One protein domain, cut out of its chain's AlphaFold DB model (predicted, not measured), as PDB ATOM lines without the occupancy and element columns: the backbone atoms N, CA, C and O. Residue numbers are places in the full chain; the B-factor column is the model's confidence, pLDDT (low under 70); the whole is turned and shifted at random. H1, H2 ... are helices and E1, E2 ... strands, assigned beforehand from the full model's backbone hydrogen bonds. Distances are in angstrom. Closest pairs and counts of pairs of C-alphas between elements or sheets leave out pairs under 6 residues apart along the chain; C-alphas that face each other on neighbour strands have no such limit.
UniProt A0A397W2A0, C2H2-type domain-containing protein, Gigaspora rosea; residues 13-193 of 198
ATOM      1  N   CYS A  13      21.071 -14.123  -9.202       93.94
ATOM      2  CA  CYS A  13      21.895 -13.850  -8.013       93.94
ATOM      3  C   CYS A  13      23.395 -14.160  -8.177       93.94
ATOM      4  O   CYS A  13      24.126 -14.175  -7.189       93.94
ATOM      5  N   ASP A  14      23.835 -14.464  -9.399       92.25
ATOM      6  CA  ASP A  14      25.221 -14.729  -9.815       92.25
ATOM      7  C   ASP A  14      25.937 -15.906  -9.117       92.25
ATOM      8  O   ASP A  14      27.136 -16.134  -9.271       92.25
ATOM      9  N   LYS A  15      25.199 -16.745  -8.380       94.12
ATOM     10  CA  LYS A  15      25.758 -17.973  -7.800       94.12
ATOM     11  C   LYS A  15      26.123 -18.986  -8.882       94.12
ATOM     12  O   LYS A  15      25.329 -19.272  -9.780       94.12
ATOM     13  N   SER A  16      27.300 -19.588  -8.739       95.00
ATOM     14  CA  SER A  16      27.821 -20.610  -9.645       95.00
ATOM     15  C   SER A  16      27.531 -22.031  -9.168       95.00
ATOM     16  O   SER A  16      27.570 -22.337  -7.976       95.00
ATOM     17  N   TYR A  17      27.297 -22.924 -10.125       94.06
ATOM     18  CA  TYR A  17      27.001 -24.332  -9.900       94.06
ATOM     19  C   TYR A  17      27.804 -25.214 -10.854       94.06
ATOM     20  O   TYR A  17      28.035 -24.858 -12.009       94.06
ATOM     21  N   ALA A  18      28.176 -26.406 -10.385       92.19
ATOM     22  CA  ALA A  18      28.952 -27.367 -11.170       92.19
ATOM     23  C   ALA A  18      28.177 -27.949 -12.367       92.19
ATOM     24  O   ALA A  18      28.775 -28.414 -13.330       92.19
ATOM     25  N   ASN A  19      26.843 -27.965 -12.311       92.12
ATOM     26  CA  ASN A  19      26.007 -28.491 -13.385       92.12
ATOM     27  C   ASN A  19      24.637 -27.797 -13.445       92.12
ATOM     28  O   ASN A  19      24.161 -27.202 -12.471       92.12
ATOM     29  N   LYS A  20      23.972 -27.932 -14.598       91.88
ATOM     30  CA  LYS A  20      22.646 -27.356 -14.865       91.88
ATOM     31  C   LYS A  20      21.564 -27.838 -13.892       91.88
ATOM     32  O   LYS A  20      20.685 -27.058 -13.537       91.88
ATOM     33  N   THR A  21      21.606 -29.093 -13.447       93.69
ATOM     34  CA  THR A  21      20.608 -29.647 -12.513       93.69
ATOM     35  C   THR A  21      20.674 -28.959 -11.152       93.69
ATOM     36  O   THR A  21      19.634 -28.607 -10.588       93.69
ATOM     37  N   SER A  22      21.882 -28.713 -10.643       94.81
ATOM     38  CA  SER A  22      22.105 -27.975  -9.399       94.81
ATOM     39  C   SER A  22      21.633 -26.527  -9.519       94.81
ATOM     40  O   SER A  22      20.939 -26.051  -8.624       94.81
ATOM     41  N   LEU A  23      21.906 -25.866 -10.648       95.25
ATOM     42  CA  LEU A  23      21.423 -24.510 -10.913       95.25
ATOM     43  C   LEU A  23      19.883 -24.443 -10.979       95.25
ATOM     44  O   LEU A  23      19.266 -23.612 -10.321       95.25
ATOM     45  N   VAL A  24      19.244 -25.370 -11.697       93.62
ATOM     46  CA  VAL A  24      17.775 -25.489 -11.745       93.62
ATOM     47  C   VAL A  24      17.184 -25.723 -10.353       93.62
ATOM     48  O   VAL A  24      16.160 -25.140 -10.008       93.62
ATOM     49  N   THR A  25      17.810 -26.582  -9.549       95.38
ATOM     50  CA  THR A  25      17.361 -26.853  -8.175       95.38
ATOM     51  C   THR A  25      17.511 -25.621  -7.288       95.38
ATOM     52  O   THR A  25      16.623 -25.340  -6.487       95.38
ATOM     53  N   HIS A  26      18.593 -24.860  -7.457       95.31
ATOM     54  CA  HIS A  26      18.780 -23.583  -6.784       95.31
ATOM     55  C   HIS A  26      17.684 -22.576  -7.156       95.31
ATOM     56  O   HIS A  26      17.029 -22.057  -6.254       95.31
ATOM     57  N   GLU A  27      17.422 -22.357  -8.447       95.12
ATOM     58  CA  GLU A  27      16.361 -21.444  -8.891       95.12
ATOM     59  C   GLU A  27      14.999 -21.854  -8.327       95.12
ATOM     60  O   GLU A  27      14.271 -21.020  -7.807       95.12
ATOM     61  N   ARG A  28      14.678 -23.151  -8.321       93.31
ATOM     62  CA  ARG A  28      13.431 -23.658  -7.725       93.31
ATOM     63  C   ARG A  28      13.326 -23.468  -6.213       93.31
ATOM     64  O   ARG A  28      12.230 -23.605  -5.691       93.31
ATOM     65  N   LYS A  29      14.438 -23.267  -5.507       95.44
ATOM     66  CA  LYS A  29      14.453 -23.122  -4.046       95.44
ATOM     67  C   LYS A  29      14.479 -21.659  -3.608       95.44
ATOM     68  O   LYS A  29      13.932 -21.342  -2.563       95.44
ATOM     69  N   PHE A  30      15.157 -20.804  -4.367       95.69
ATOM     70  CA  PHE A  30      15.425 -19.418  -3.973       95.69
ATOM     71  C   PHE A  30      14.777 -18.381  -4.900       95.69
ATOM     72  O   PHE A  30      14.747 -17.202  -4.562       95.69
ATOM     73  N   HIS A  31      14.270 -18.808  -6.058       95.56
ATOM     74  CA  HIS A  31      13.704 -17.961  -7.110       95.56
ATOM     75  C   HIS A  31      12.431 -18.586  -7.713       95.56
ATOM     76  O   HIS A  31      12.147 -18.431  -8.900       95.56
ATOM     77  N   ASP A  32      11.668 -19.335  -6.917       91.69
ATOM     78  CA  ASP A  32      10.456 -20.040  -7.355       91.69
ATOM     79  C   ASP A  32       9.314 -19.094  -7.751       91.69
ATOM     80  O   ASP A  32       8.501 -19.450  -8.603       91.69
ATOM     81  N   GLN A  33       9.312 -17.888  -7.183       94.25
ATOM     82  CA  GLN A  33       8.410 -16.773  -7.485       94.25
ATOM     83  C   GLN A  33       8.971 -15.811  -8.556       94.25
ATOM     84  O   GLN A  33       8.440 -14.720  -8.742       94.25
ATOM     85  N   ASN A  34      10.069 -16.149  -9.247       95.44
ATOM     86  CA  ASN A  34      10.657 -15.239 -10.234       95.44
ATOM     87  C   ASN A  34       9.702 -14.970 -11.404       95.44
ATOM     88  O   ASN A  34       9.221 -15.902 -12.046       95.44
ATOM     89  N   VAL A  35       9.530 -13.694 -11.745       94.81
ATOM     90  CA  VAL A  35       8.741 -13.232 -12.901       94.81
ATOM     91  C   VAL A  35       9.602 -12.604 -14.001       94.81
ATOM     92  O   VAL A  35       9.095 -12.278 -15.073       94.81
ATOM     93  N   ILE A  36      10.909 -12.437 -13.766       93.31
ATOM     94  CA  ILE A  36      11.822 -11.801 -14.722       93.31
ATOM     95  C   ILE A  36      12.086 -12.757 -15.885       93.31
ATOM     96  O   ILE A  36      12.645 -13.838 -15.693       93.31
ATOM     97  N   ILE A  37      11.731 -12.321 -17.095       95.38
ATOM     98  CA  ILE A  37      11.962 -13.026 -18.361       95.38
ATOM     99  C   ILE A  37      12.948 -12.183 -19.188       95.38
ATOM    100  O   ILE A  37      12.540 -11.172 -19.765       95.38
ATOM    101  N   PRO A  38      14.238 -12.560 -19.269       92.56
ATOM    102  CA  PRO A  38      15.269 -11.728 -19.905       92.56
ATOM    103  C   PRO A  38      14.952 -11.343 -21.357       92.56
ATOM    104  O   PRO A  38      15.226 -10.230 -21.804       92.56
ATOM    105  N   HIS A  39      14.315 -12.251 -22.092       93.88
ATOM    106  CA  HIS A  39      13.949 -12.090 -23.496       93.88
ATOM    107  C   HIS A  39      12.498 -11.626 -23.701       93.88
ATOM    108  O   HIS A  39      11.967 -11.749 -24.797       93.88
ATOM    109  N   GLN A  40      11.825 -11.067 -22.687       94.38
ATOM    110  CA  GLN A  40      10.430 -10.620 -22.838       94.38
ATOM    111  C   GLN A  40      10.227  -9.623 -23.990       94.38
ATOM    112  O   GLN A  40       9.184  -9.623 -24.634       94.38
ATOM    113  N   HIS A  41      11.236  -8.793 -24.260       93.88
ATOM    114  CA  HIS A  41      11.189  -7.719 -25.248       93.88
ATOM    115  C   HIS A  41      11.142  -8.226 -26.698       93.88
ATOM    116  O   HIS A  41      10.776  -7.465 -27.585       93.88
ATOM    117  N   ILE A  42      11.480  -9.499 -26.938       95.56
ATOM    118  CA  ILE A  42      11.384 -10.130 -28.262       95.56
ATOM    119  C   ILE A  42      10.111 -10.973 -28.440       95.56
ATOM    120  O   ILE A  42       9.901 -11.534 -29.514       95.56
ATOM    121  N   LEU A  43       9.258 -11.095 -27.415       95.44
ATOM    122  CA  LEU A  43       8.000 -11.834 -27.533       95.44
ATOM    123  C   LEU A  43       6.966 -10.987 -28.281       95.44
ATOM    124  O   LEU A  43       6.473  -9.981 -27.771       95.44
ATOM    125  N   SER A  44       6.607 -11.418 -29.488       95.31
ATOM    126  CA  SER A  44       5.578 -10.768 -30.298       95.31
ATOM    127  C   SER A  44       4.175 -11.051 -29.764       95.31
ATOM    128  O   SER A  44       3.875 -12.164 -29.325       95.31
ATOM    129  N   VAL A  45       3.285 -10.059 -29.838       96.25
ATOM    130  CA  VAL A  45       1.863 -10.251 -29.519       96.25
ATOM    131  C   VAL A  45       1.286 -11.321 -30.462       96.25
ATOM    132  O   VAL A  45       1.415 -11.174 -31.679       96.25
ATOM    133  N   PRO A  46       0.680 -12.406 -29.945       96.12
ATOM    134  CA  PRO A  46       0.131 -13.459 -30.787       96.12
ATOM    135  C   PRO A  46      -1.107 -12.963 -31.539       96.12
ATOM    136  O   PRO A  46      -1.897 -12.170 -31.026       96.12
ATOM    137  N   LEU A  47      -1.316 -13.491 -32.745       96.44
ATOM    138  CA  LEU A  47      -2.553 -13.260 -33.484       96.44
ATOM    139  C   LEU A  47      -3.740 -13.894 -32.747       96.44
ATOM    140  O   LEU A  47      -3.638 -14.995 -32.197       96.44
ATOM    141  N   TYR A  48      -4.900 -13.238 -32.798       95.94
ATOM    142  CA  TYR A  48      -6.124 -13.766 -32.187       95.94
ATOM    143  C   TYR A  48      -6.528 -15.132 -32.768       95.94
ATOM    144  O   TYR A  48      -6.996 -16.006 -32.041       95.94
ATOM    145  N   SER A  49      -6.281 -15.366 -34.060       96.88
ATOM    146  CA  SER A  49      -6.497 -16.666 -34.708       96.88
ATOM    147  C   SER A  49      -5.636 -17.778 -34.098       96.88
ATOM    148  O   SER A  49      -6.145 -18.876 -33.870       96.88
ATOM    149  N   SER A  50      -4.372 -17.492 -33.768       95.94
ATOM    150  CA  SER A  50      -3.480 -18.435 -33.083       95.94
ATOM    151  C   SER A  50      -4.019 -18.798 -31.701       95.94
ATOM    152  O   SER A  50      -4.038 -19.976 -31.340       95.94
ATOM    153  N   TYR A  51      -4.533 -17.813 -30.954       96.81
ATOM    154  CA  TYR A  51      -5.229 -18.062 -29.691       96.81
ATOM    155  C   TYR A  51      -6.480 -18.930 -29.886       96.81
ATOM    156  O   TYR A  51      -6.630 -19.927 -29.186       96.81
ATOM    157  N   CYS A  52      -7.348 -18.611 -30.851       97.25
ATOM    158  CA  CYS A  52      -8.560 -19.384 -31.128       97.25
ATOM    159  C   CYS A  52      -8.255 -20.846 -31.474       97.25
ATOM    160  O   CYS A  52      -8.907 -21.749 -30.945       97.25
ATOM    161  N   HIS A  53      -7.251 -21.078 -32.324       97.25
ATOM    162  CA  HIS A  53      -6.816 -22.419 -32.701       97.25
ATOM    163  C   HIS A  53      -6.288 -23.196 -31.492       97.25
ATOM    164  O   HIS A  53      -6.749 -24.297 -31.197       97.25
ATOM    165  N   PHE A  54      -5.370 -22.589 -30.739       97.25
ATOM    166  CA  PHE A  54      -4.821 -23.177 -29.523       97.25
ATOM    167  C   PHE A  54      -5.895 -23.479 -28.472       97.25
ATOM    168  O   PHE A  54      -5.891 -24.559 -27.884       97.25
ATOM    169  N   ARG A  55      -6.830 -22.549 -28.250       97.31
ATOM    170  CA  ARG A  55      -7.963 -22.716 -27.336       97.31
ATOM    171  C   ARG A  55      -8.788 -23.937 -27.722       97.31
ATOM    172  O   ARG A  55      -9.051 -24.762 -26.854       97.31
ATOM    173  N   GLY A  56      -9.158 -24.067 -28.999       97.06
ATOM    174  CA  GLY A  56      -9.889 -25.233 -29.503       97.06
ATOM    175  C   GLY A  56      -9.144 -26.535 -29.214       97.06
ATOM    176  O   GLY A  56      -9.672 -27.406 -28.530       97.06
ATOM    177  N   LEU A  57      -7.864 -26.608 -29.601       96.12
ATOM    178  CA  LEU A  57      -7.021 -27.778 -29.340       96.12
ATOM    179  C   LEU A  57      -6.924 -28.126 -27.850       96.12
ATOM    180  O   LEU A  57      -6.983 -29.301 -27.481       96.12
ATOM    181  N   PHE A  58      -6.755 -27.128 -26.981       96.12
ATOM    182  CA  PHE A  58      -6.685 -27.338 -25.538       96.12
ATOM    183  C   PHE A  58      -7.998 -27.891 -24.976       96.12
ATOM    184  O   PHE A  58      -7.965 -28.896 -24.258       96.12
ATOM    185  N   ILE A  59      -9.131 -27.274 -25.324       95.38
ATOM    186  CA  ILE A  59     -10.460 -27.697 -24.867       95.38
ATOM    187  C   ILE A  59     -10.775 -29.112 -25.357       95.38
ATOM    188  O   ILE A  59     -11.155 -29.962 -24.552       95.38
ATOM    189  N   ASP A  60     -10.524 -29.415 -26.628       93.69
ATOM    190  CA  ASP A  60     -10.756 -30.752 -27.179       93.69
ATOM    191  C   ASP A  60      -9.881 -31.800 -26.484       93.69
ATOM    192  O   ASP A  60     -10.357 -32.868 -26.083       93.69
ATOM    193  N   THR A  61      -8.603 -31.477 -26.261       93.62
ATOM    194  CA  THR A  61      -7.663 -32.387 -25.599       93.62
ATOM    195  C   THR A  61      -8.105 -32.679 -24.167       93.62
ATOM    196  O   THR A  61      -8.162 -33.845 -23.771       93.62
ATOM    197  N   ILE A  62      -8.459 -31.655 -23.381       90.44
ATOM    198  CA  ILE A  62      -8.858 -31.861 -21.984       90.44
ATOM    199  C   ILE A  62     -10.202 -32.589 -21.881       90.44
ATOM    200  O   ILE A  62     -10.323 -33.548 -21.121       90.44
ATOM    201  N   GLN A  63     -11.174 -32.234 -22.723       89.00
ATOM    202  CA  GLN A  63     -12.480 -32.888 -22.770       89.00
ATOM    203  C   GLN A  63     -12.378 -34.348 -23.236       89.00
ATOM    204  O   GLN A  63     -13.115 -35.211 -22.749       89.00
ATOM    205  N   SER A  64     -11.462 -34.680 -24.149       86.56
ATOM    206  CA  SER A  64     -11.203 -36.078 -24.524       86.56
ATOM    207  C   SER A  64     -10.673 -36.891 -23.334       86.56
ATOM    208  O   SER A  64     -11.108 -38.021 -23.103       86.56
ATOM    209  N   GLN A  65      -9.812 -36.279 -22.514       83.31
ATOM    210  CA  GLN A  65      -9.219 -36.910 -21.342       83.31
ATOM    211  C   GLN A  65     -10.247 -37.145 -20.223       83.31
ATOM    212  O   GLN A  65     -10.188 -38.190 -19.572       83.31
ATOM    213  N   LEU A  66     -11.197 -36.219 -20.031       79.25
ATOM    214  CA  LEU A  66     -12.306 -36.355 -19.074       79.25
ATOM    215  C   LEU A  66     -13.323 -37.433 -19.494       79.25
ATOM    216  O   LEU A  66     -13.912 -38.098 -18.644       79.25
ATOM    217  N   GLY A  67     -13.511 -37.637 -20.803       64.44
ATOM    218  CA  GLY A  67     -14.494 -38.581 -21.356       64.44
ATOM    219  C   GLY A  67     -14.018 -40.032 -21.457       64.44
ATOM    220  O   GLY A  67     -14.796 -40.910 -21.829       64.44
ATOM    221  N   SER A  68     -12.745 -40.313 -21.166       63.50
ATOM    222  CA  SER A  68     -12.186 -41.660 -21.300       63.50
ATOM    223  C   SER A  68     -12.658 -42.580 -20.167       63.50
ATOM    224  O   SER A  68     -12.288 -42.396 -19.004       63.50
ATOM    225  N   HIS A  69     -13.416 -43.625 -20.521       54.12
ATOM    226  CA  HIS A  69     -14.007 -44.621 -19.610       54.12
ATOM    227  C   HIS A  69     -12.980 -45.331 -18.706       54.12
ATOM    228  O   HIS A  69     -13.312 -45.800 -17.618       54.12
ATOM    229  N   ARG A  70     -11.710 -45.393 -19.128       53.25
ATOM    230  CA  ARG A  70     -10.616 -46.033 -18.373       53.25
ATOM    231  C   ARG A  70      -9.823 -45.069 -17.492       53.25
ATOM    232  O   ARG A  70      -8.879 -45.492 -16.832       53.25
ATOM    233  N   SER A  71     -10.154 -43.778 -17.485       55.59
ATOM    234  CA  SER A  71      -9.448 -42.826 -16.636       55.59
ATOM    235  C   SER A  71      -9.832 -43.065 -15.172       55.59
ATOM    236  O   SER A  71     -10.928 -42.730 -14.731       55.59
ATOM    237  N   THR A  72      -8.931 -43.706 -14.430       57.97
ATOM    238  CA  THR A  72      -8.970 -43.779 -12.966       57.97
ATOM    239  C   THR A  72      -9.022 -42.373 -12.380       57.97
ATOM    240  O   THR A  72      -8.456 -41.441 -12.964       57.97
ATOM    241  N   GLU A  73      -9.681 -42.206 -11.241       74.81
ATOM    242  CA  GLU A  73      -9.561 -40.986 -10.442       74.81
ATOM    243  C   GLU A  73      -8.087 -40.679 -10.148       74.81
ATOM    244  O   GLU A  73      -7.233 -41.572 -10.122       74.81
ATOM    245  N   GLY A  74      -7.768 -39.400  -9.966       78.12
ATOM    246  CA  GLY A  74      -6.420 -38.969  -9.616       78.12
ATOM    247  C   GLY A  74      -5.762 -38.052 -10.640       78.12
ATOM    248  O   GLY A  74      -6.416 -37.374 -11.432       78.12
ATOM    249  N   LYS A  75      -4.431 -37.974 -10.569       84.19
ATOM    250  CA  LYS A  75      -3.648 -36.970 -11.296       84.19
ATOM    251  C   LYS A  75      -3.630 -37.255 -12.797       84.19
ATOM    252  O   LYS A  75      -3.215 -38.328 -13.235       84.19
ATOM    253  N   LYS A  76      -4.012 -36.258 -13.589       87.44
ATOM    254  CA  LYS A  76      -3.958 -36.243 -15.050       87.44
ATOM    255  C   LYS A  76      -3.004 -35.165 -15.541       87.44
ATOM    256  O   LYS A  76      -2.677 -34.208 -14.838       87.44
ATOM    257  N   LYS A  77      -2.542 -35.352 -16.773       91.31
ATOM    258  CA  LYS A  77      -1.765 -34.369 -17.520       91.31
ATOM    259  C   LYS A  77      -2.201 -34.396 -18.977       91.31
ATOM    260  O   LYS A  77      -2.357 -35.478 -19.538       91.31
ATOM    261  N   VAL A  78      -2.343 -33.226 -19.579       93.38
ATOM    262  CA  VAL A  78      -2.536 -33.059 -21.022       93.38
ATOM    263  C   VAL A  78      -1.426 -32.180 -21.575       93.38
ATOM    264  O   VAL A  78      -0.916 -31.300 -20.877       93.38
ATOM    265  N   GLN A  79      -1.014 -32.449 -22.810       95.88
ATOM    266  CA  GLN A  79       0.013 -31.679 -23.502       95.88
ATOM    267  C   GLN A  79      -0.525 -31.204 -24.839       95.88
ATOM    268  O   GLN A  79      -1.092 -31.996 -25.584       95.88
ATOM    269  N   VAL A  80      -0.306 -29.931 -25.141       96.56
ATOM    270  CA  VAL A  80      -0.679 -29.318 -26.416       96.56
ATOM    271  C   VAL A  80       0.481 -28.482 -26.940       96.56
ATOM    272  O   VAL A  80       1.268 -27.930 -26.160       96.56
ATOM    273  N   HIS A  81       0.609 -28.409 -28.265       96.25
ATOM    274  CA  HIS A  81       1.532 -27.467 -28.885       96.25
ATOM    275  C   HIS A  81       1.123 -26.044 -28.499       96.25
ATOM    276  O   HIS A  81      -0.060 -25.709 -28.501       96.25
ATOM    277  N   CYS A  82       2.095 -25.226 -28.121       96.94
ATOM    278  CA  CYS A  82       1.844 -23.864 -27.675       96.94
ATOM    279  C   CYS A  82       3.098 -23.046 -27.936       96.94
ATOM    280  O   CYS A  82       4.174 -23.429 -27.478       96.94
ATOM    281  N   GLU A  83       2.980 -21.943 -28.658       96.06
ATOM    282  CA  GLU A  83       4.094 -21.015 -28.832       96.06
ATOM    283  C   GLU A  83       4.396 -20.281 -27.520       96.06
ATOM    284  O   GLU A  83       3.539 -20.147 -26.645       96.06
ATOM    285  N   GLU A  84       5.641 -19.840 -27.357       97.31
ATOM    286  CA  GLU A  84       6.098 -19.194 -26.125       97.31
ATOM    287  C   GLU A  84       5.345 -17.899 -25.831       97.31
ATOM    288  O   GLU A  84       4.833 -17.705 -24.729       97.31
ATOM    289  N   ASN A  85       5.250 -17.032 -26.839       97.38
ATOM    290  CA  ASN A  85       4.510 -15.784 -26.756       97.38
ATOM    291  C   ASN A  85       3.040 -16.040 -26.416       97.38
ATOM    292  O   ASN A  85       2.490 -15.360 -25.558       97.38
ATOM    293  N   LEU A  86       2.418 -17.056 -27.017       97.81
ATOM    294  CA  LEU A  86       1.036 -17.396 -26.724       97.81
ATOM    295  C   LEU A  86       0.855 -17.775 -25.250       97.81
ATOM    296  O   LEU A  86      -0.028 -17.232 -24.592       97.81
ATOM    297  N   PHE A  87       1.722 -18.630 -24.697       98.19
ATOM    298  CA  PHE A  87       1.682 -18.951 -23.269       98.19
ATOM    299  C   PHE A  87       1.892 -17.706 -22.396       98.19
ATOM    300  O   PHE A  87       1.131 -17.474 -21.456       98.19
ATOM    301  N   TYR A  88       2.902 -16.893 -22.715       98.00
ATOM    302  CA  TYR A  88       3.203 -15.662 -21.987       98.00
ATOM    303  C   TYR A  88       1.999 -14.715 -21.960       98.00
ATOM    304  O   TYR A  88       1.546 -14.340 -20.885       98.00
ATOM    305  N   PHE A  89       1.423 -14.370 -23.112       98.00
ATOM    306  CA  PHE A  89       0.306 -13.424 -23.180       98.00
ATOM    307  C   PHE A  89      -0.984 -13.957 -22.544       98.00
ATOM    308  O   PHE A  89      -1.756 -13.162 -22.018       98.00
ATOM    309  N   ILE A  90      -1.200 -15.276 -22.523       97.81
ATOM    310  CA  ILE A  90      -2.354 -15.881 -21.841       97.81
ATOM    311  C   ILE A  90      -2.224 -15.789 -20.312       97.81
ATOM    312  O   ILE A  90      -3.215 -15.533 -19.623       97.81
ATOM    313  N   PHE A  91      -1.025 -16.013 -19.765       98.12
ATOM    314  CA  PHE A  91      -0.842 -16.223 -18.323       98.12
ATOM    315  C   PHE A  91      -0.087 -15.108 -17.581       98.12
ATOM    316  O   PHE A  91      -0.089 -15.121 -16.355       98.12
ATOM    317  N   ARG A  92       0.523 -14.128 -18.259       96.56
ATOM    318  CA  ARG A  92       1.377 -13.095 -17.624       96.56
ATOM    319  C   ARG A  92       0.697 -12.239 -16.553       96.56
ATOM    320  O   ARG A  92       1.386 -11.682 -15.712       96.56
ATOM    321  N   GLU A  93      -0.626 -12.109 -16.599       96.19
ATOM    322  CA  GLU A  93      -1.407 -11.314 -15.638       96.19
ATOM    323  C   GLU A  93      -1.936 -12.148 -14.460       96.19
ATOM    324  O   GLU A  93      -2.753 -11.674 -13.675       96.19
ATOM    325  N   GLN A  94      -1.541 -13.419 -14.358       96.75
ATOM    326  CA  GLN A  94      -1.983 -14.293 -13.275       96.75
ATOM    327  C   GLN A  94      -0.999 -14.234 -12.104       96.75
ATOM    328  O   GLN A  94       0.212 -14.216 -12.301       96.75
ATOM    329  N   GLU A  95      -1.522 -14.261 -10.878       93.62
ATOM    330  CA  GLU A  95      -0.748 -14.052  -9.642       93.62
ATOM    331  C   GLU A  95       0.399 -15.054  -9.448       93.62
ATOM    332  O   GLU A  95       1.441 -14.725  -8.896       93.62
ATOM    333  N   THR A  96       0.217 -16.287  -9.914       96.12
ATOM    334  CA  THR A  96       1.174 -17.392  -9.748       96.12
ATOM    335  C   THR A  96       2.046 -17.614 -10.985       96.12
ATOM    336  O   THR A  96       2.676 -18.668 -11.121       96.12
ATOM    337  N   PHE A  97       2.041 -16.667 -11.924       97.94
ATOM    338  CA  PHE A  97       2.844 -16.747 -13.133       97.94
ATOM    339  C   PHE A  97       4.328 -16.597 -12.799       97.94
ATOM    340  O   PHE A  97       4.737 -15.594 -12.227       97.94
ATOM    341  N   THR A  98       5.145 -17.582 -13.171       97.88
ATOM    342  CA  THR A  98       6.587 -17.577 -12.893       97.88
ATOM    343  C   THR A  98       7.403 -18.082 -14.074       97.88
ATOM    344  O   THR A  98       6.929 -18.851 -14.918       97.88
ATOM    345  N   PHE A  99       8.671 -17.679 -14.122       97.56
ATOM    346  CA  PHE A  99       9.644 -18.093 -15.120       97.56
ATOM    347  C   PHE A  99      10.933 -18.593 -14.463       97.56
ATOM    348  O   PHE A  99      11.589 -17.894 -13.696       97.56
ATOM    349  N   GLN A 100      11.325 -19.816 -14.809       94.69
ATOM    350  CA  GLN A 100      12.572 -20.431 -14.380       94.69
ATOM    351  C   GLN A 100      13.616 -20.292 -15.496       94.69
ATOM    352  O   GLN A 100      13.553 -21.010 -16.501       94.69
ATOM    353  N   VAL A 101      14.585 -19.396 -15.298       93.62
ATOM    354  CA  VAL A 101      15.545 -18.954 -16.322       93.62
ATOM    355  C   VAL A 101      16.397 -20.109 -16.848       93.62
ATOM    356  O   VAL A 101      16.371 -20.411 -18.042       93.62
ATOM    357  N   SER A 102      17.073 -20.848 -15.970       91.12
ATOM    358  CA  SER A 102      17.960 -21.950 -16.375       91.12
ATOM    359  C   SER A 102      17.207 -23.151 -16.943       91.12
ATOM    360  O   SER A 102      17.754 -23.962 -17.699       91.12
ATOM    361  N   GLY A 103      15.934 -23.286 -16.569       89.75
ATOM    362  CA  GLY A 103      15.040 -24.315 -17.092       89.75
ATOM    363  C   GLY A 103      14.357 -23.944 -18.402       89.75
ATOM    364  O   GLY A 103      13.764 -24.840 -19.005       89.75
ATOM    365  N   TYR A 104      14.413 -22.668 -18.802       93.38
ATOM    366  CA  TYR A 104      13.595 -22.078 -19.863       93.38
ATOM    367  C   TYR A 104      12.138 -22.560 -19.768       93.38
ATOM    368  O   TYR A 104      11.605 -23.234 -20.658       93.38
ATOM    369  N   LYS A 105      11.543 -22.343 -18.590       95.75
ATOM    370  CA  LYS A 105      10.255 -22.928 -18.208       95.75
ATOM    371  C   LYS A 105       9.351 -21.877 -17.586       95.75
ATOM    372  O   LYS A 105       9.710 -21.307 -16.561       95.75
ATOM    373  N   TYR A 106       8.149 -21.736 -18.126       98.06
ATOM    374  CA  TYR A 106       7.081 -20.974 -17.482       98.06
ATOM    375  C   TYR A 106       6.209 -21.881 -16.621       98.06
ATOM    376  O   TYR A 106       6.036 -23.066 -16.939       98.06
ATOM    377  N   ASN A 107       5.627 -21.324 -15.563       97.56
ATOM    378  CA  ASN A 107       4.596 -21.970 -14.761       97.56
ATOM    379  C   ASN A 107       3.479 -20.974 -14.440       97.56
ATOM    380  O   ASN A 107       3.715 -19.776 -14.365       97.56
ATOM    381  N   CYS A 108       2.270 -21.486 -14.253       97.94
ATOM    382  CA  CYS A 108       1.127 -20.754 -13.724       97.94
ATOM    383  C   CYS A 108       0.220 -21.761 -13.018       97.94
ATOM    384  O   CYS A 108       0.008 -22.863 -13.525       97.94
ATOM    385  N   VAL A 109      -0.297 -21.417 -11.846       95.44
ATOM    386  CA  VAL A 109      -1.035 -22.338 -10.975       95.44
ATOM    387  C   VAL A 109      -2.347 -21.708 -10.526       95.44
ATOM    388  O   VAL A 109      -2.372 -20.607  -9.990       95.44
ATOM    389  N   PHE A 110      -3.444 -22.430 -10.700       94.00
ATOM    390  CA  PHE A 110      -4.769 -21.999 -10.270       94.00
ATOM    391  C   PHE A 110      -5.263 -22.919  -9.160       94.00
ATOM    392  O   PHE A 110      -5.130 -24.139  -9.276       94.00
ATOM    393  N   LYS A 111      -5.828 -22.345  -8.096       90.06
ATOM    394  CA  LYS A 111      -6.291 -23.098  -6.923       90.06
ATOM    395  C   LYS A 111      -7.788 -22.931  -6.704       90.06
ATOM    396  O   LYS A 111      -8.326 -21.839  -6.896       90.06
ATOM    397  N   GLY A 112      -8.429 -24.011  -6.262       85.00
ATOM    398  CA  GLY A 112      -9.834 -24.023  -5.865       85.00
ATOM    399  C   GLY A 112     -10.807 -23.587  -6.965       85.00
ATOM    400  O   GLY A 112     -10.457 -23.492  -8.146       85.00
ATOM    401  N   GLN A 113     -12.040 -23.294  -6.551       84.69
ATOM    402  CA  GLN A 113     -13.124 -22.912  -7.459       84.69
ATOM    403  C   GLN A 113     -12.821 -21.622  -8.230       84.69
ATOM    404  O   GLN A 113     -12.970 -21.574  -9.449       84.69
ATOM    405  N   ALA A 114     -12.316 -20.591  -7.544       89.12
ATOM    406  CA  ALA A 114     -11.956 -19.325  -8.182       89.12
ATOM    407  C   ALA A 114     -10.910 -19.523  -9.295       89.12
ATOM    408  O   ALA A 114     -10.996 -18.907 -10.358       89.12
ATOM    409  N   GLY A 115      -9.948 -20.429  -9.084       91.75
ATOM    410  CA  GLY A 115      -8.975 -20.815 -10.097       91.75
ATOM    411  C   GLY A 115      -9.616 -21.490 -11.311       91.75
ATOM    412  O   GLY A 115      -9.291 -21.146 -12.448       91.75
ATOM    413  N   VAL A 116     -10.560 -22.405 -11.090       90.19
ATOM    414  CA  VAL A 116     -11.296 -23.088 -12.165       90.19
ATOM    415  C   VAL A 116     -12.137 -22.112 -12.989       90.19
ATOM    416  O   VAL A 116     -12.089 -22.139 -14.222       90.19
ATOM    417  N   GLU A 117     -12.843 -21.198 -12.329       92.56
ATOM    418  CA  GLU A 117     -13.611 -20.137 -12.985       92.56
ATOM    419  C   GLU A 117     -12.707 -19.186 -13.774       92.56
ATOM    420  O   GLU A 117     -13.026 -18.802 -14.904       92.56
ATOM    421  N   ARG A 118     -11.546 -18.826 -13.213       96.06
ATOM    422  CA  ARG A 118     -10.548 -17.990 -13.888       96.06
ATOM    423  C   ARG A 118     -10.033 -18.658 -15.160       96.06
ATOM    424  O   ARG A 118      -9.970 -17.995 -16.192       96.06
ATOM    425  N   ILE A 119      -9.742 -19.959 -15.122       96.19
ATOM    426  CA  ILE A 119      -9.377 -20.736 -16.317       96.19
ATOM    427  C   ILE A 119     -10.522 -20.712 -17.338       96.19
ATOM    428  O   ILE A 119     -10.278 -20.474 -18.520       96.19
ATOM    429  N   GLY A 120     -11.772 -20.875 -16.894       96.31
ATOM    430  CA  GLY A 120     -12.943 -20.808 -17.771       96.31
ATOM    431  C   GLY A 120     -13.068 -19.468 -18.497       96.31
ATOM    432  O   GLY A 120     -13.387 -19.444 -19.684       96.31
ATOM    433  N   LYS A 121     -12.735 -18.357 -17.826       97.00
ATOM    434  CA  LYS A 121     -12.659 -17.020 -18.439       97.00
ATOM    435  C   LYS A 121     -11.501 -16.915 -19.437       97.00
ATOM    436  O   LYS A 121     -11.717 -16.467 -20.560       97.00
ATOM    437  N   ILE A 122     -10.303 -17.380 -19.067       96.88
ATOM    438  CA  ILE A 122      -9.104 -17.367 -19.929       96.88
ATOM    439  C   ILE A 122      -9.341 -18.126 -21.238       96.88
ATOM    440  O   ILE A 122      -8.950 -17.655 -22.304       96.88
ATOM    441  N   PHE A 123      -9.981 -19.293 -21.172       96.81
ATOM    442  CA  PHE A 123     -10.250 -20.144 -22.334       96.81
ATOM    443  C   PHE A 123     -11.660 -19.972 -22.904       96.81
ATOM    444  O   PHE A 123     -12.053 -20.757 -23.762       96.81
ATOM    445  N   GLN A 124     -12.416 -18.966 -22.451       96.81
ATOM    446  CA  GLN A 124     -13.779 -18.669 -22.912       96.81
ATOM    447  C   GLN A 124     -14.681 -19.919 -22.962       96.81
ATOM    448  O   GLN A 124     -15.439 -20.132 -23.907       96.81
ATOM    449  N   CYS A 125     -14.563 -20.778 -21.950       95.50
ATOM    450  CA  CYS A 125     -15.279 -22.043 -21.840       95.50
ATOM    451  C   CYS A 125     -15.575 -22.317 -20.358       95.50
ATOM    452  O   CYS A 125     -14.763 -22.950 -19.687       95.50
ATOM    453  N   PRO A 126     -16.702 -21.836 -19.802       93.38
ATOM    454  CA  PRO A 126     -17.000 -21.963 -18.370       93.38
ATOM    455  C   PRO A 126     -17.043 -23.412 -17.863       93.38
ATOM    456  O   PRO A 126     -16.618 -23.681 -16.744       93.38
ATOM    457  N   ASN A 127     -17.473 -24.347 -18.715       90.44
ATOM    458  CA  ASN A 127     -17.658 -25.764 -18.377       90.44
ATOM    459  C   ASN A 127     -16.475 -26.645 -18.814       90.44
ATOM    460  O   ASN A 127     -16.612 -27.859 -18.938       90.44
ATOM    461  N   TRP A 128     -15.298 -26.058 -19.056       91.88
ATOM    462  CA  TRP A 128     -14.099 -26.787 -19.493       91.88
ATOM    463  C   TRP A 128     -13.702 -27.940 -18.553       91.88
ATOM    464  O   TRP A 128     -13.046 -28.891 -18.983       91.88
ATOM    465  N   TRP A 129     -14.086 -27.830 -17.282       88.00
ATOM    466  CA  TRP A 129     -13.690 -28.689 -16.174       88.00
ATOM    467  C   TRP A 129     -14.641 -29.864 -15.922       88.00
ATOM    468  O   TRP A 129     -14.327 -30.698 -15.081       88.00
ATOM    469  N   ILE A 130     -15.768 -29.961 -16.627       86.56
ATOM    470  CA  ILE A 130     -16.769 -31.015 -16.428       86.56
ATOM    471  C   ILE A 130     -17.095 -31.718 -17.742       86.56
ATOM    472  O   ILE A 130     -17.081 -31.110 -18.815       86.56
ATOM    473  N   LYS A 131     -17.372 -33.023 -17.660       85.88
ATOM    474  CA  LYS A 131     -17.903 -33.797 -18.778       85.88
ATOM    475  C   LYS A 131     -18.827 -34.912 -18.305       85.88
ATOM    476  O   LYS A 131     -18.397 -35.803 -17.570       85.88
ATOM    477  N   ALA A 132     -20.056 -34.906 -18.811       79.50
ATOM    478  CA  ALA A 132     -21.001 -35.992 -18.610       79.50
ATOM    479  C   ALA A 132     -20.545 -37.278 -19.312       79.50
ATOM    480  O   ALA A 132     -20.029 -37.271 -20.436       79.50
ATOM    481  N   ASN A 133     -20.741 -38.403 -18.635       70.06
ATOM    482  CA  ASN A 133     -20.561 -39.731 -19.186       70.06
ATOM    483  C   ASN A 133     -21.888 -40.228 -19.792       70.06
ATOM    484  O   ASN A 133     -22.972 -39.750 -19.468       70.06
ATOM    485  N   LYS A 134     -21.810 -41.219 -20.685       68.81
ATOM    486  CA  LYS A 134     -22.992 -41.784 -21.365       68.81
ATOM    487  C   LYS A 134     -23.923 -42.591 -20.439       68.81
ATOM    488  O   LYS A 134     -24.936 -43.091 -20.907       68.81
ATOM    489  N   PHE A 135     -23.564 -42.747 -19.166       65.75
ATOM    490  CA  PHE A 135     -24.212 -43.614 -18.182       65.75
ATOM    491  C   PHE A 135     -24.766 -42.828 -16.975       65.75
ATOM    492  O   PHE A 135     -25.009 -43.420 -15.930       65.75
ATOM    493  N   GLY A 136     -24.947 -41.506 -17.097       64.81
ATOM    494  CA  GLY A 136     -25.585 -40.666 -16.071       64.81
ATOM    495  C   GLY A 136     -24.680 -40.167 -14.934       64.81
ATOM    496  O   GLY A 136     -25.180 -39.604 -13.969       64.81
ATOM    497  N   GLY A 137     -23.360 -40.348 -15.019       68.31
ATOM    498  CA  GLY A 137     -22.385 -39.719 -14.112       68.31
ATOM    499  C   GLY A 137     -21.533 -38.661 -14.814       68.31
ATOM    500  O   GLY A 137     -21.600 -38.503 -16.030       68.31
ATOM    501  N   GLU A 138     -20.673 -37.971 -14.072       76.56
ATOM    502  CA  GLU A 138     -19.819 -36.904 -14.608       76.56
ATOM    503  C   GLU A 138     -18.368 -37.067 -14.141       76.56
ATOM    504  O   GLU A 138     -18.093 -37.510 -13.024       76.56
ATOM    505  N   THR A 139     -17.419 -36.718 -15.012       74.00
ATOM    506  CA  THR A 139     -16.014 -36.545 -14.634       74.00
ATOM    507  C   THR A 139     -15.747 -35.056 -14.482       74.00
ATOM    508  O   THR A 139     -15.889 -34.303 -15.449       74.00
ATOM    509  N   ILE A 140     -15.301 -34.650 -13.297       77.88
ATOM    510  CA  ILE A 140     -14.932 -33.264 -13.005       77.88
ATOM    511  C   ILE A 140     -13.427 -33.140 -12.784       77.88
ATOM    512  O   ILE A 140     -12.770 -34.054 -12.270       77.88
ATOM    513  N   VAL A 141     -12.870 -31.987 -13.137       76.19
ATOM    514  CA  VAL A 141     -11.608 -31.517 -12.571       76.19
ATOM    515  C   VAL A 141     -11.897 -31.148 -11.121       76.19
ATOM    516  O   VAL A 141     -12.724 -30.288 -10.851       76.19
ATOM    517  N   TYR A 142     -11.264 -31.850 -10.189       69.00
ATOM    518  CA  TYR A 142     -11.602 -31.795  -8.769       69.00
ATOM    519  C   TYR A 142     -10.905 -30.622  -8.069       69.00
ATOM    520  O   TYR A 142      -9.680 -30.499  -8.162       69.00
ATOM    521  N   TYR A 143     -11.679 -29.791  -7.360       66.00
ATOM    522  CA  TYR A 143     -11.201 -28.545  -6.744       66.00
ATOM    523  C   TYR A 143     -11.710 -28.274  -5.310       66.00
ATOM    524  O   TYR A 143     -11.520 -27.161  -4.821       66.00
ATOM    525  N   GLN A 144     -12.332 -29.234  -4.607       59.12
ATOM    526  CA  GLN A 144     -12.937 -28.962  -3.289       59.12
ATOM    527  C   GLN A 144     -12.766 -30.094  -2.265       59.12
ATOM    528  O   GLN A 144     -12.451 -31.211  -2.635       59.12
ATOM    529  N   GLN A 145     -12.921 -29.758  -0.981       49.72
ATOM    530  CA  GLN A 145     -12.633 -30.534   0.236       49.72
ATOM    531  C   GLN A 145     -13.185 -31.971   0.228       49.72
ATOM    532  O   GLN A 145     -14.303 -32.220  -0.222       49.72
ATOM    533  N   ASP A 146     -12.405 -32.911   0.766       53.03
ATOM    534  CA  ASP A 146     -12.843 -34.291   0.982       53.03
ATOM    535  C   ASP A 146     -14.065 -34.301   1.933       53.03
ATOM    536  O   ASP A 146     -13.938 -33.840   3.075       53.03
ATOM    537  N   PRO A 147     -15.240 -34.805   1.500       47.62
ATOM    538  CA  PRO A 147     -16.462 -34.780   2.307       47.62
ATOM    539  C   PRO A 147     -16.368 -35.624   3.585       47.62
ATOM    540  O   PRO A 147     -17.111 -35.391   4.535       47.62
ATOM    541  N   ILE A 148     -15.470 -36.612   3.605       52.22
ATOM    542  CA  ILE A 148     -15.323 -37.607   4.667       52.22
ATOM    543  C   ILE A 148     -14.201 -37.189   5.617       52.22
ATOM    544  O   ILE A 148     -14.377 -37.213   6.834       52.22
ATOM    545  N   THR A 149     -13.048 -36.776   5.083       57.00
ATOM    546  CA  THR A 149     -11.881 -36.440   5.913       57.00
ATOM    547  C   THR A 149     -11.821 -34.973   6.325       57.00
ATOM    548  O   THR A 149     -11.016 -34.627   7.187       57.00
ATOM    549  N   LYS A 150     -12.642 -34.094   5.721       50.59
ATOM    550  CA  LYS A 150     -12.569 -32.625   5.859       50.59
ATOM    551  C   LYS A 150     -11.180 -32.041   5.566       50.59
ATOM    552  O   LYS A 150     -10.949 -30.858   5.815       50.59
ATOM    553  N   ASN A 151     -10.253 -32.819   5.009       46.75
ATOM    554  CA  ASN A 151      -8.946 -32.311   4.632       46.75
ATOM    555  C   ASN A 151      -9.090 -31.458   3.371       46.75
ATOM    556  O   ASN A 151      -9.640 -31.893   2.355       46.75
ATOM    557  N   ILE A 152      -8.567 -30.234   3.435       47.88
ATOM    558  CA  ILE A 152      -8.359 -29.407   2.250       47.88
ATOM    559  C   ILE A 152      -7.211 -30.057   1.491       47.88
ATOM    560  O   ILE A 152      -6.042 -29.872   1.823       47.88
ATOM    561  N   ILE A 153      -7.532 -30.858   0.480       54.47
ATOM    562  CA  ILE A 153      -6.524 -31.189  -0.512       54.47
ATOM    563  C   ILE A 153      -6.531 -30.023  -1.488       54.47
ATOM    564  O   ILE A 153      -7.406 -29.961  -2.348       54.47
ATOM    565  N   ASP A 154      -5.587 -29.095  -1.326       53.12
ATOM    566  CA  ASP A 154      -5.329 -28.018  -2.287       53.12
ATOM    567  C   ASP A 154      -4.984 -28.662  -3.634       53.12
ATOM    568  O   ASP A 154      -3.842 -29.026  -3.933       53.12
ATOM    569  N   LYS A 155      -6.016 -28.932  -4.431       72.25
ATOM    570  CA  LYS A 155      -5.850 -29.445  -5.777       72.25
ATOM    571  C   LYS A 155      -5.706 -28.253  -6.689       72.25
ATOM    572  O   LYS A 155      -6.598 -27.425  -6.845       72.25
ATOM    573  N   GLU A 156      -4.524 -28.186  -7.265       88.88
ATOM    574  CA  GLU A 156      -4.126 -27.119  -8.150       88.88
ATOM    575  C   GLU A 156      -4.229 -27.586  -9.601       88.88
ATOM    576  O   GLU A 156      -3.899 -28.733  -9.937       88.88
ATOM    577  N   VAL A 157      -4.639 -26.673 -10.474       92.94
ATOM    578  CA  VAL A 157      -4.496 -26.826 -11.918       92.94
ATOM    579  C   VAL A 157      -3.230 -26.088 -12.326       92.94
ATOM    580  O   VAL A 157      -3.163 -24.858 -12.307       92.94
ATOM    581  N   GLY A 158      -2.197 -26.858 -12.649       95.50
ATOM    582  CA  GLY A 158      -0.881 -26.341 -12.999       95.50
ATOM    583  C   GLY A 158      -0.673 -26.315 -14.505       95.50
ATOM    584  O   GLY A 158      -0.690 -27.359 -15.156       95.50
ATOM    585  N   PHE A 159      -0.388 -25.141 -15.045       98.06
ATOM    586  CA  PHE A 159       0.082 -24.945 -16.406       98.06
ATOM    587  C   PHE A 159       1.592 -24.753 -16.394       98.06
ATOM    588  O   PHE A 159       2.150 -24.041 -15.563       98.06
ATOM    589  N   SER A 160       2.278 -25.395 -17.329       97.94
ATOM    590  CA  SER A 160       3.694 -25.144 -17.557       97.94
ATOM    591  C   SER A 160       4.017 -25.178 -19.029       97.94
ATOM    592  O   SER A 160       3.439 -25.968 -19.771       97.94
ATOM    593  N   TRP A 161       4.978 -24.367 -19.435       98.44
ATOM    594  CA  TRP A 161       5.469 -24.350 -20.801       98.44
ATOM    595  C   TRP A 161       6.953 -24.670 -20.834       98.44
ATOM    596  O   TRP A 161       7.707 -24.242 -19.957       98.44
ATOM    597  N   LYS A 162       7.370 -25.435 -21.844       96.44
ATOM    598  CA  LYS A 162       8.780 -25.680 -22.150       96.44
ATOM    599  C   LYS A 162       9.008 -25.717 -23.650       96.44
ATOM    600  O   LYS A 162       8.215 -26.308 -24.385       96.44
ATOM    601  N   ARG A 163      10.178 -25.232 -24.061       94.31
ATOM    602  CA  ARG A 163      10.742 -25.529 -25.376       94.31
ATOM    603  C   ARG A 163      11.238 -26.974 -25.408       94.31
ATOM    604  O   ARG A 163      11.998 -27.405 -24.538       94.31
ATOM    605  N   LYS A 164      10.807 -27.718 -26.416       92.81
ATOM    606  CA  LYS A 164      11.317 -29.040 -26.776       92.81
ATOM    607  C   LYS A 164      12.048 -28.954 -28.110       92.81
ATOM    608  O   LYS A 164      11.912 -27.983 -28.851       92.81
ATOM    609  N   SER A 165      12.826 -29.984 -28.395       91.50
ATOM    610  CA  SER A 165      13.514 -30.161 -29.665       91.50
ATOM    611  C   SER A 165      13.306 -31.583 -30.157       91.50
ATOM    612  O   SER A 165      13.266 -32.520 -29.355       91.50
ATOM    613  N   ARG A 166      13.206 -31.757 -31.471       91.19
ATOM    614  CA  ARG A 166      13.165 -33.063 -32.121       91.19
ATOM    615  C   ARG A 166      14.134 -33.060 -33.295       91.19
ATOM    616  O   ARG A 166      14.194 -32.086 -34.037       91.19
ATOM    617  N   LYS A 167      14.877 -34.154 -33.447       93.12
ATOM    618  CA  LYS A 167      15.694 -34.404 -34.634       93.12
ATOM    619  C   LYS A 167      14.779 -34.818 -35.781       93.12
ATOM    620  O   LYS A 167      13.946 -35.710 -35.601       93.12
ATOM    621  N   ILE A 168      14.915 -34.152 -36.917       89.56
ATOM    622  CA  ILE A 168      14.202 -34.463 -38.152       89.56
ATOM    623  C   ILE A 168      15.256 -34.808 -39.198       89.56
ATOM    624  O   ILE A 168      16.231 -34.079 -39.359       89.56
ATOM    625  N   PHE A 169      15.051 -35.926 -39.884       88.81
ATOM    626  CA  PHE A 169      15.872 -36.343 -41.011       88.81
ATOM    627  C   PHE A 169      15.074 -36.081 -42.280       88.81
ATOM    628  O   PHE A 169      14.001 -36.662 -42.453       88.81
ATOM    629  N   GLN A 170      15.567 -35.186 -43.129       84.44
ATOM    630  CA  GLN A 170      14.927 -34.836 -44.391       84.44
ATOM    631  C   GLN A 170      16.005 -34.678 -45.464       84.44
ATOM    632  O   GLN A 170      17.032 -34.053 -45.217       84.44
ATOM    633  N   ASP A 171      15.800 -35.316 -46.616       83.88
ATOM    634  CA  ASP A 171      16.712 -35.280 -47.770       83.88
ATOM    635  C   ASP A 171      18.175 -35.640 -47.440       83.88
ATOM    636  O   ASP A 171      19.118 -35.100 -48.010       83.88
ATOM    637  N   GLY A 172      18.374 -36.560 -46.489       86.12
ATOM    638  CA  GLY A 172      19.705 -36.990 -46.038       86.12
ATOM    639  C   GLY A 172      20.380 -36.056 -45.025       86.12
ATOM    640  O   GLY A 172      21.462 -36.383 -44.544       86.12
ATOM    641  N   TYR A 173      19.741 -34.945 -44.643       85.31
ATOM    642  CA  TYR A 173      20.250 -34.000 -43.649       85.31
ATOM    643  C   TYR A 173      19.522 -34.136 -42.306       85.31
ATOM    644  O   TYR A 173      18.291 -34.204 -42.237       85.31
ATOM    645  N   GLU A 174      20.294 -34.146 -41.216       90.69
ATOM    646  CA  GLU A 174      19.768 -34.056 -39.853       90.69
ATOM    647  C   GLU A 174      19.586 -32.582 -39.467       90.69
ATOM    648  O   GLU A 174      20.541 -31.805 -39.454       90.69
ATOM    649  N   SER A 175      18.361 -32.200 -39.112       88.44
ATOM    650  CA  SER A 175      18.030 -30.875 -38.583       88.44
ATOM    651  C   SER A 175      17.396 -30.981 -37.196       88.44
ATOM    652  O   SER A 175      16.762 -31.981 -36.842       88.44
ATOM    653  N   ILE A 176      17.574 -29.944 -36.374       91.38
ATOM    654  CA  ILE A 176      16.926 -29.840 -35.064       91.38
ATOM    655  C   ILE A 176      15.758 -28.872 -35.183       91.38
ATOM    656  O   ILE A 176      15.943 -27.673 -35.369       91.38
ATOM    657  N   TYR A 177      14.553 -29.399 -35.010       90.31
ATOM    658  CA  TYR A 177      13.336 -28.608 -34.956       90.31
ATOM    659  C   TYR A 177      12.971 -28.299 -33.506       90.31
ATOM    660  O   TYR A 177      12.830 -29.211 -32.684       90.31
ATOM    661  N   PHE A 178      12.803 -27.017 -33.187       90.75
ATOM    662  CA  PHE A 178      12.379 -26.556 -31.867       90.75
ATOM    663  C   PHE A 178      10.893 -26.211 -31.867       90.75
ATOM    664  O   PHE A 178      10.392 -25.601 -32.804       90.75
ATOM    665  N   TYR A 179      10.199 -26.571 -30.792       93.12
ATOM    666  CA  TYR A 179       8.773 -26.296 -30.641       93.12
ATOM    667  C   TYR A 179       8.388 -26.132 -29.176       93.12
ATOM    668  O   TYR A 179       9.031 -26.681 -28.277       93.12
ATOM    669  N   GLY A 180       7.333 -25.365 -28.923       95.50
ATOM    670  CA  GLY A 180       6.814 -25.149 -27.581       95.50
ATOM    671  C   GLY A 180       5.738 -26.168 -27.215       95.50
ATOM    672  O   GLY A 180       4.917 -26.574 -28.040       95.50
ATOM    673  N   VAL A 181       5.744 -26.606 -25.958       97.31
ATOM    674  CA  VAL A 181       4.706 -27.487 -25.416       97.31
ATOM    675  C   VAL A 181       4.193 -26.920 -24.109       97.31
ATOM    676  O   VAL A 181       4.950 -26.794 -23.141       97.31
ATOM    677  N   MET A 182       2.885 -26.679 -24.061       98.00
ATOM    678  CA  MET A 182       2.174 -26.458 -22.814       98.00
ATOM    679  C   MET A 182       1.746 -27.803 -22.227       98.00
ATOM    680  O   MET A 182       1.194 -28.658 -22.914       98.00
ATOM    681  N   THR A 183       1.984 -27.987 -20.933       97.69
ATOM    682  CA  THR A 183       1.458 -29.089 -20.128       97.69
ATOM    683  C   THR A 183       0.494 -28.528 -19.092       97.69
ATOM    684  O   THR A 183       0.908 -27.707 -18.276       97.69
ATOM    685  N   CYS A 184      -0.746 -29.008 -19.090       96.44
ATOM    686  CA  CYS A 184      -1.713 -28.766 -18.023       96.44
ATOM    687  C   CYS A 184      -1.819 -30.026 -17.155       96.44
ATOM    688  O   CYS A 184      -2.004 -31.126 -17.676       96.44
ATOM    689  N   SER A 185      -1.640 -29.881 -15.845       93.38
ATOM    690  CA  SER A 185      -1.733 -30.951 -14.850       93.38
ATOM    691  C   SER A 185      -2.866 -30.648 -13.884       93.38
ATOM    692  O   SER A 185      -2.946 -29.540 -13.369       93.38
ATOM    693  N   PHE A 186      -3.712 -31.635 -13.624       90.56
ATOM    694  CA  PHE A 186      -4.913 -31.479 -12.805       90.56
ATOM    695  C   PHE A 186      -5.296 -32.814 -12.162       90.56
ATOM    696  O   PHE A 186      -4.693 -33.846 -12.458       90.56
ATOM    697  N   PHE A 187      -6.283 -32.812 -11.272       86.06
ATOM    698  CA  PHE A 187      -6.856 -34.028 -10.697       86.06
ATOM    699  C   PHE A 187      -8.281 -34.223 -11.205       86.06
ATOM    700  O   PHE A 187      -9.014 -33.252 -11.350       86.06
ATOM    701  N   THR A 188      -8.663 -35.471 -11.466       84.56
ATOM    702  CA  THR A 188     -10.030 -35.829 -11.864       84.56
ATOM    703  C   THR A 188     -10.706 -36.685 -10.810       84.56
ATOM    704  O   THR A 188     -10.062 -37.581 -10.256       84.56
ATOM    705  N   TYR A 189     -11.998 -36.454 -10.610       77.81
ATOM    706  CA  TYR A 189     -12.876 -37.229  -9.732       77.81
ATOM    707  C   TYR A 189     -14.149 -37.624 -10.490       77.81
ATOM    708  O   TYR A 189     -14.575 -36.885 -11.385       77.81
ATOM    709  N   ARG A 190     -14.728 -38.791 -10.175       74.75
ATOM    710  CA  ARG A 190     -15.997 -39.228 -10.765       74.75
ATOM    711  C   ARG A 190     -17.120 -39.008  -9.770       74.75
ATOM    712  O   ARG A 190     -17.073 -39.518  -8.658       74.75
ATOM    713  N   GLN A 191     -18.155 -38.306 -10.206       68.69
ATOM    714  CA  GLN A 191     -19.369 -38.126  -9.426       68.69
ATOM    715  C   GLN A 191     -20.506 -38.918 -10.070       68.69
ATOM    716  O   GLN A 191     -20.772 -38.792 -11.269       68.69
ATOM    717  N   THR A 192     -21.171 -39.757  -9.279       63.84
ATOM    718  CA  THR A 192     -22.437 -40.382  -9.672       63.84
ATOM    719  C   THR A 192     -23.556 -39.413  -9.323       63.84
ATOM    720  O   THR A 192     -23.679 -39.025  -8.161       63.84
ATOM    721  N   ILE A 193     -24.364 -39.017 -10.304       57.50
ATOM    722  CA  ILE A 193     -25.578 -38.252 -10.029       57.50
ATOM    723  C   ILE A 193     -26.615 -39.263  -9.533       57.50
ATOM    724  O   ILE A 193     -27.065 -40.119 -10.294       57.50
TER     725      ILE A 193
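This is residues 13 to 193 of the 198 residues of the protein "C2H2-type domain-containing protein" of Gigaspora rosea (UniProt A0A397W2A0). A twisted, branched sheet runs through the domain, built along the long hairpin of E6 and E7, whose tip at residues 169 to 174 sticks out. H3 and H4 pack on one face of the sheet, the long H2 packs on E1 and the E4-E5 hairpin, and H1 lies at the edge by E2. The printed part has 181 residues with four named helices and seven named strands, in the order H1 H2 E1 H3 E2 E3 H4 E4 E5 E6 E7; neighbouring strands are antiparallel and the class is mixed. It is only just compact, close to loose, with a radius of gyration of the C-alphas of 18.7 A and spans of 53 by 45 by 30 A.

H1, residues 20 to 30, is only just on the sheet, with 5 pairs of C-alphas within 10 A, and only grazes it with residues 24 to 28. H2, residues 48 to 66, is on the sheet, and its closest C-alphas to E1, residues 74 to 81, are those of Phe 58 and Val 80, 6.4 A. H3, residues 84 to 91, is close but not clearly touching H2, with Tyr 51 and Leu 86 the closest C-alphas at 7.0 A. E2, residues 98 to 100, and E3, residues 105 to 111, form a hairpin, with N 98 and O 107 2.9 A apart. H4, residues 112 to 122, lies on the same face as H3. E4, residues 130 to 132, and E5, residues 137 to 141, form a hairpin, with N 131 and O 139 3.0 A apart. E6, residues 156 to 170, is the neighbour of E3, with N 108 and O 159 2.9 A apart. H3 runs along E6, at 9 degrees on the local plane and a height over the sheet of 8.9 A. E7, residues 173 to 192, forms a hairpin with E6, with N 164 and O 179 2.8 A apart. E1 lies on one side of E7, with N 76 and O 186 2.7 A apart; E5 and E6 lie on the other side, with N 140 and O 189 3.0 A apart. In the four helices, every O i to N i+4 pair is within hydrogen-bond range.

H1 begins at C-alpha 20, (22.646, -27.356, -14.865). H2 is 26.8 A long, E1 23.8 A, E3 20.0 A and E6 41.7 A. E7 is 54.9 A long, bends by 53 degrees at residue 178, and ends at C-alpha 192, (-22.437, -40.382, -9.672).

The two C-alphas farthest apart, Ile 148 and Gly 172, are 61.6 A apart. The printed part has no cut. The links H1 to H2 and E5 to E6 are long; in the second, residues 146 to 151 stand free. The mean pLDDT of the printed part is 87.4, and residues 67 to 72, 134 to 137, 142 to 154 and 191 to 193 are under 70.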